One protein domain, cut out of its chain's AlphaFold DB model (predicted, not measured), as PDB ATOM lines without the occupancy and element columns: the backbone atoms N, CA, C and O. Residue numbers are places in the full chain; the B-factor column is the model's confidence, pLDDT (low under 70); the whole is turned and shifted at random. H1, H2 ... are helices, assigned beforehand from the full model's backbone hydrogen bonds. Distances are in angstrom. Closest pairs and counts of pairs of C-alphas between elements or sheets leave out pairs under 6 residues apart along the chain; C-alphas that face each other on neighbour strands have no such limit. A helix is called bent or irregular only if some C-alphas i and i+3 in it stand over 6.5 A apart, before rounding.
ATOM      1  N   PHE A 113      -8.042   0.399   8.557       94.19
ATOM      2  CA  PHE A 113      -6.619   0.265   8.232       94.19
ATOM      3  C   PHE A 113      -6.305   0.605   6.768       94.19
ATOM      4  O   PHE A 113      -5.245   1.168   6.478       94.19
ATOM      5  N   ARG A 114      -7.207   0.242   5.846       95.25
ATOM      6  CA  ARG A 114      -7.083   0.542   4.417       95.25
ATOM      7  C   ARG A 114      -7.512   1.977   4.118       95.25
ATOM      8  O   ARG A 114      -6.813   2.655   3.372       95.25
ATOM      9  N   LEU A 115      -8.615   2.433   4.714       94.56
ATOM     10  CA  LEU A 115      -9.185   3.759   4.476       94.56
ATOM     11  C   LEU A 115      -8.319   4.886   5.057       94.56
ATOM     12  O   LEU A 115      -8.238   5.960   4.464       94.56
ATOM     13  N   ARG A 116      -7.652   4.642   6.197       92.75
ATOM     14  CA  ARG A 116      -6.719   5.578   6.859       92.75
ATOM     15  C   ARG A 116      -7.275   6.997   7.029       92.75
ATOM     16  O   ARG A 116      -6.538   7.975   6.935       92.75
ATOM     17  N   SER A 117      -8.572   7.107   7.297       94.69
ATOM     18  CA  SER A 117      -9.263   8.381   7.481       94.69
ATOM     19  C   SER A 117      -9.781   8.494   8.908       94.69
ATOM     20  O   SER A 117     -10.479   7.607   9.390       94.69
ATOM     21  N   THR A 118      -9.464   9.596   9.590       94.31
ATOM     22  CA  THR A 118     -10.033   9.904  10.914       94.31
ATOM     23  C   THR A 118     -11.493  10.347  10.829       94.31
ATOM     24  O   THR A 118     -12.251  10.105  11.762       94.31
ATOM     25  N   LEU A 119     -11.897  10.960   9.708       95.06
ATOM     26  CA  LEU A 119     -13.282  11.361   9.431       95.06
ATOM     27  C   LEU A 119     -14.150  10.186   8.972       95.06
ATOM     28  O   LEU A 119     -15.332  10.142   9.285       95.06
ATOM     29  N   GLY A 120     -13.568   9.250   8.223       94.38
ATOM     30  CA  GLY A 120     -14.272   8.108   7.638       94.38
ATOM     31  C   GLY A 120     -14.268   6.857   8.512       94.38
ATOM     32  O   GLY A 120     -14.314   5.762   7.971       94.38
ATOM     33  N   ARG A 121     -14.129   6.989   9.834       93.94
ATOM     34  CA  ARG A 121     -14.084   5.827  10.729       93.94
ATOM     35  C   ARG A 121     -15.413   5.090  10.752       93.94
ATOM     36  O   ARG A 121     -16.456   5.721  10.920       93.94
ATOM     37  N   TYR A 122     -15.346   3.763  10.712       94.06
ATOM     38  CA  TYR A 122     -16.532   2.909  10.773       94.06
ATOM     39  C   TYR A 122     -17.333   3.067  12.079       94.06
ATOM     40  O   TYR A 122     -18.558   3.044  12.075       94.06
ATOM     41  N   ASP A 123     -16.652   3.281  13.212       93.88
ATOM     42  CA  ASP A 123     -17.295   3.424  14.529       93.88
ATOM     43  C   ASP A 123     -17.994   4.778  14.756       93.88
ATOM     44  O   ASP A 123     -18.612   4.986  15.802       93.88
ATOM     45  N   GLY A 124     -17.870   5.719  13.814       93.81
ATOM     46  CA  GLY A 124     -18.421   7.069  13.927       93.81
ATOM     47  C   GLY A 124     -17.768   7.945  15.007       93.81
ATOM     48  O   GLY A 124     -18.176   9.097  15.185       93.81
ATOM     49  N   ASN A 125     -16.733   7.469  15.713       95.06
ATOM     50  CA  ASN A 125     -16.057   8.223  16.774       95.06
ATOM     51  C   ASN A 125     -14.981   9.161  16.203       95.06
ATOM     52  O   ASN A 125     -13.774   9.021  16.424       95.06
ATOM     53  N   VAL A 126     -15.447  10.133  15.428       96.00
ATOM     54  CA  VAL A 126     -14.609  11.013  14.612       96.00
ATOM     55  C   VAL A 126     -13.818  12.017  15.456       96.00
ATOM     56  O   VAL A 126     -12.614  12.179  15.266       96.00
ATOM     57  N   TYR A 127     -14.466  12.690  16.411       95.44
ATOM     58  CA  TYR A 127     -13.839  13.792  17.154       95.44
ATOM     59  C   TYR A 127     -12.637  13.340  17.983       95.44
ATOM     60  O   TYR A 127     -11.580  13.972  17.944       95.44
ATOM     61  N   GLN A 128     -12.778  12.221  18.694       95.19
ATOM     62  CA  GLN A 128     -11.697  11.661  19.495       95.19
ATOM     63  C   GLN A 128     -10.521  11.237  18.606       95.19
ATOM     64  O   GLN A 128      -9.372  11.576  18.893       95.19
ATOM     65  N   ALA A 129     -10.809  10.576  17.483       94.62
ATOM     66  CA  ALA A 129      -9.787  10.136  16.542       94.62
ATOM     67  C   ALA A 129      -9.022  11.298  15.894       94.62
ATOM     68  O   ALA A 129      -7.808  11.199  15.705       94.62
ATOM     69  N   ILE A 130      -9.697  12.410  15.579       96.00
ATOM     70  CA  ILE A 130      -9.033  13.622  15.079       96.00
ATOM     71  C   ILE A 130      -8.047  14.146  16.122       96.00
ATOM     72  O   ILE A 130      -6.884  14.359  15.793       96.00
ATOM     73  N   ILE A 131      -8.474  14.294  17.380       94.88
ATOM     74  CA  ILE A 131      -7.610  14.794  18.460       94.88
ATOM     75  C   ILE A 131      -6.394  13.883  18.654       94.88
ATOM     76  O   ILE A 131      -5.263  14.361  18.759       94.88
ATOM     77  N   GLU A 132      -6.606  12.569  18.692       93.88
ATOM     78  CA  GLU A 132      -5.527  11.590  18.835       93.88
ATOM     79  C   GLU A 132      -4.556  11.618  17.656       93.88
ATOM     80  O   GLU A 132      -3.349  11.472  17.851       93.88
ATOM     81  N   SER A 133      -5.067  11.823  16.442       93.44
ATOM     82  CA  SER A 133      -4.239  11.966  15.249       93.44
ATOM     83  C   SER A 133      -3.438  13.264  15.271       93.44
ATOM     84  O   SER A 133      -2.239  13.233  15.012       93.44
ATOM     85  N   SER A 134      -4.054  14.394  15.622       93.44
ATOM     86  CA  SER A 134      -3.367  15.685  15.712       93.44
ATOM     87  C   SER A 134      -2.256  15.666  16.763       93.44
ATOM     88  O   SER A 134      -1.174  16.189  16.517       93.44
ATOM     89  N   LYS A 135      -2.460  15.002  17.909       92.56
ATOM     90  CA  LYS A 135      -1.420  14.852  18.945       92.56
ATOM     91  C   LYS A 135      -0.183  14.078  18.477       92.56
ATOM     92  O   LYS A 135       0.875  14.234  19.073       92.56
ATOM     93  N   LYS A 136      -0.309  13.238  17.445       92.25
ATOM     94  CA  LYS A 136       0.813  12.474  16.872       92.25
ATOM     95  C   LYS A 136       1.645  13.290  15.882       92.25
ATOM     96  O   LYS A 136       2.685  12.804  15.446       92.25
ATOM     97  N   ASP A 137       1.198  14.488  15.507       92.50
ATOM     98  CA  ASP A 137       1.966  15.361  14.626       92.50
ATOM     99  C   ASP A 137       3.281  15.776  15.300       92.50
ATOM    100  O   ASP A 137       3.310  16.183  16.463       92.50
ATOM    101  N   SER A 138       4.374  15.708  14.542       92.25
ATOM    102  CA  SER A 138       5.707  16.119  14.980       92.25
ATOM    103  C   SER A 138       5.775  17.576  15.442       92.25
ATOM    104  O   SER A 138       6.575  17.897  16.320       92.25
ATOM    105  N   LEU A 139       4.911  18.450  14.912       90.50
ATOM    106  CA  LEU A 139       4.864  19.856  15.314       90.50
ATOM    107  C   LEU A 139       4.352  20.040  16.753       90.50
ATOM    108  O   LEU A 139       4.694  21.025  17.403       90.50
ATOM    109  N   ASN A 140       3.582  19.071  17.257       90.50
ATOM    110  CA  ASN A 140       3.007  19.076  18.602       90.50
ATOM    111  C   ASN A 140       3.901  18.374  19.641       90.50
ATOM    112  O   ASN A 140       3.496  18.212  20.790       90.50
ATOM    113  N   ALA A 141       5.114  17.953  19.263       89.38
ATOM    114  CA  ALA A 141       6.029  17.240  20.155       89.38
ATOM    115  C   ALA A 141       6.658  18.133  21.242       89.38
ATOM    116  O   ALA A 141       7.103  17.629  22.272       89.38
ATOM    117  N   THR A 142       6.724  19.447  21.016       88.25
ATOM    118  CA  THR A 142       7.379  20.407  21.917       88.25
ATOM    119  C   THR A 142       6.523  21.647  22.114       88.25
ATOM    120  O   THR A 142       6.032  22.215  21.139       88.25
ATOM    121  N   GLU A 143       6.423  22.117  23.355       86.62
ATOM    122  CA  GLU A 143       5.773  23.377  23.711       86.62
ATOM    123  C   GLU A 143       6.754  24.235  24.536       86.62
ATOM    124  O   GLU A 143       7.192  23.788  25.599       86.62
ATOM    125  N   PRO A 144       7.150  25.440  24.072       86.12
ATOM    126  CA  PRO A 144       6.733  26.112  22.838       86.12
ATOM    127  C   PRO A 144       7.294  25.450  21.566       86.12
ATOM    128  O   PRO A 144       8.375  24.865  21.571       86.12
ATOM    129  N   GLY A 145       6.539  25.558  20.470       85.44
ATOM    130  CA  GLY A 145       6.860  24.919  19.194       85.44
ATOM    131  C   GLY A 145       8.136  25.444  18.514       85.44
ATOM    132  O   GLY A 145       8.699  26.478  18.902       85.44
ATOM    133  N   PRO A 146       8.598  24.752  17.457       85.56
ATOM    134  CA  PRO A 146       9.800  25.138  16.726       85.56
ATOM    135  C   PRO A 146       9.683  26.561  16.160       85.56
ATOM    136  O   PRO A 146       8.635  26.984  15.679       85.56
ATOM    137  N   GLY A 147      10.776  27.324  16.232       85.88
ATOM    138  CA  GLY A 147      10.841  28.708  15.746       85.88
ATOM    139  C   GLY A 147      10.402  29.780  16.753       85.88
ATOM    140  O   GLY A 147      10.709  30.956  16.534       85.88
ATOM    141  N   TYR A 148       9.778  29.413  17.883       87.00
ATOM    142  CA  TYR A 148       9.405  30.394  18.908       87.00
ATOM    143  C   TYR A 148      10.629  31.125  19.474       87.00
ATOM    144  O   TYR A 148      10.736  32.342  19.337       87.00
ATOM    145  N   GLU A 149      11.590  30.389  20.036       86.44
ATOM    146  CA  GLU A 149      12.796  30.973  20.646       86.44
ATOM    147  C   GLU A 149      13.671  31.725  19.627       86.44
ATOM    148  O   GLU A 149      14.189  32.801  19.920       86.44
ATOM    149  N   GLN A 150      13.798  31.199  18.404       86.62
ATOM    150  CA  GLN A 150      14.696  31.745  17.376       86.62
ATOM    151  C   GLN A 150      14.140  33.000  16.685       86.62
ATOM    152  O   GLN A 150      14.903  33.905  16.332       86.62
ATOM    153  N   HIS A 151      12.824  33.062  16.460       87.31
ATOM    154  CA  HIS A 151      12.228  34.058  15.566       87.31
ATOM    155  C   HIS A 151      11.091  34.859  16.202       87.31
ATOM    156  O   HIS A 151      11.042  36.074  16.003       87.31
ATOM    157  N   LEU A 152      10.201  34.218  16.968       86.12
ATOM    158  CA  LEU A 152       8.973  34.857  17.462       86.12
ATOM    159  C   LEU A 152       9.174  35.585  18.795       86.12
ATOM    160  O   LEU A 152       8.686  36.701  18.965       86.12
ATOM    161  N   LYS A 153       9.944  35.012  19.725       85.56
ATOM    162  CA  LYS A 153      10.138  35.552  21.081       85.56
ATOM    163  C   LYS A 153      10.664  36.986  21.078       85.56
ATOM    164  O   LYS A 153      10.162  37.822  21.823       85.56
ATOM    165  N   ARG A 154      11.619  37.303  20.195       82.75
ATOM    166  CA  ARG A 154      12.162  38.668  20.047       82.75
ATOM    167  C   ARG A 154      11.129  39.685  19.547       82.75
ATOM    168  O   ARG A 154      11.235  40.857  19.889       82.75
ATOM    169  N   LEU A 155      10.158  39.247  18.740       82.81
ATOM    170  CA  LEU A 155       9.100  40.103  18.197       82.81
ATOM    171  C   LEU A 155       8.006  40.360  19.238       82.81
ATOM    172  O   LEU A 155       7.482  41.465  19.299       82.81
ATOM    173  N   ILE A 156       7.695  39.351  20.058       82.94
ATOM    174  CA  ILE A 156       6.584  39.380  21.019       82.94
ATOM    175  C   ILE A 156       7.006  39.988  22.364       82.94
ATOM    176  O   ILE A 156       6.329  40.874  22.871       82.94
ATOM    177  N   VAL A 157       8.114  39.522  22.954       72.62
ATOM    178  CA  VAL A 157       8.504  39.873  24.336       72.62
ATOM    179  C   VAL A 157       9.302  41.179  24.399       72.62
ATOM    180  O   VAL A 157       9.139  41.944  25.342       72.62
ATOM    181  N   ASN A 158      10.129  41.460  23.385       61.69
ATOM    182  CA  ASN A 158      11.023  42.628  23.358       61.69
ATOM    183  C   ASN A 158      10.667  43.662  22.271       61.69
ATOM    184  O   ASN A 158      11.457  44.567  22.024       61.69
ATOM    185  N   GLY A 159       9.505  43.520  21.618       56.22
ATOM    186  CA  GLY A 159       8.848  44.539  20.791       56.22
ATOM    187  C   GLY A 159       9.750  45.474  19.974       56.22
ATOM    188  O   GLY A 159       9.711  46.681  20.177       56.22
ATOM    189  N   VAL A 160      10.511  44.956  19.001       56.38
ATOM    190  CA  VAL A 160      11.116  45.807  17.941       56.38
ATOM    191  C   VAL A 160      10.084  46.156  16.851       56.38
ATOM    192  O   VAL A 160      10.347  46.942  15.946       56.38
ATOM    193  N   GLY A 161       8.880  45.583  16.923       54.06
ATOM    194  CA  GLY A 161       7.771  45.913  16.038       54.06
ATOM    195  C   GLY A 161       6.896  47.005  16.637       54.06
ATOM    196  O   GLY A 161       5.936  46.704  17.339       54.06
ATOM    197  N   VAL A 162       7.167  48.270  16.312       52.22
ATOM    198  CA  VAL A 162       6.083  49.257  16.274       52.22
ATOM    199  C   VAL A 162       5.096  48.732  15.231       52.22
ATOM    200  O   VAL A 162       5.441  48.656  14.053       52.22
TER     201      VAL A 162
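What this domain is: This is residues 113 to 162 of the 170 residues of the protein "Hypothetical protein" of Eucampia antarctica (UniProt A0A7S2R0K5). With little regular structure, this is a drawn-out rod: residues 113 to 125 make a folded-back loop at one end, then helix H1, a link and helix H2 follow one after another. H1 and H2 do not pack on each other, and residues 134 to 147, 149 to 155 and 157 to 162 stand free. The printed part has 50 residues, 19 of them in the two named helices, with no named strand; the class is all helix. It is extended, with a radius of gyration of the C-alphas of 17.7 A and spans of 51 by 18 by 14 A.

How they stand to each other: H1, residues 126 to 135, and H2, residues 148 to 156, are apart. Every O i to N i+4 pair of H1 is within hydrogen-bond range; in H2 2 of 5 are, and 2 of 6 O i to N i+3 pairs.

Where its parts are: H1 runs 14.4 A from C-alpha 126 at (-14.609, 11.013, 14.612). H2 runs 9.7 A to C-alpha 156 at (6.584, 39.380, 21.019); it is irregular, but only just, with C-alphas 150 and 153 7.0 A apart.

The domain as a whole: The two C-alphas farthest apart, of Tyr 122 and Val 162, are 51.9 A apart. The link from H1 to H2, 12 residues, is long. The printed part has no cut; pLDDT is under 70 at residues 158 to 162.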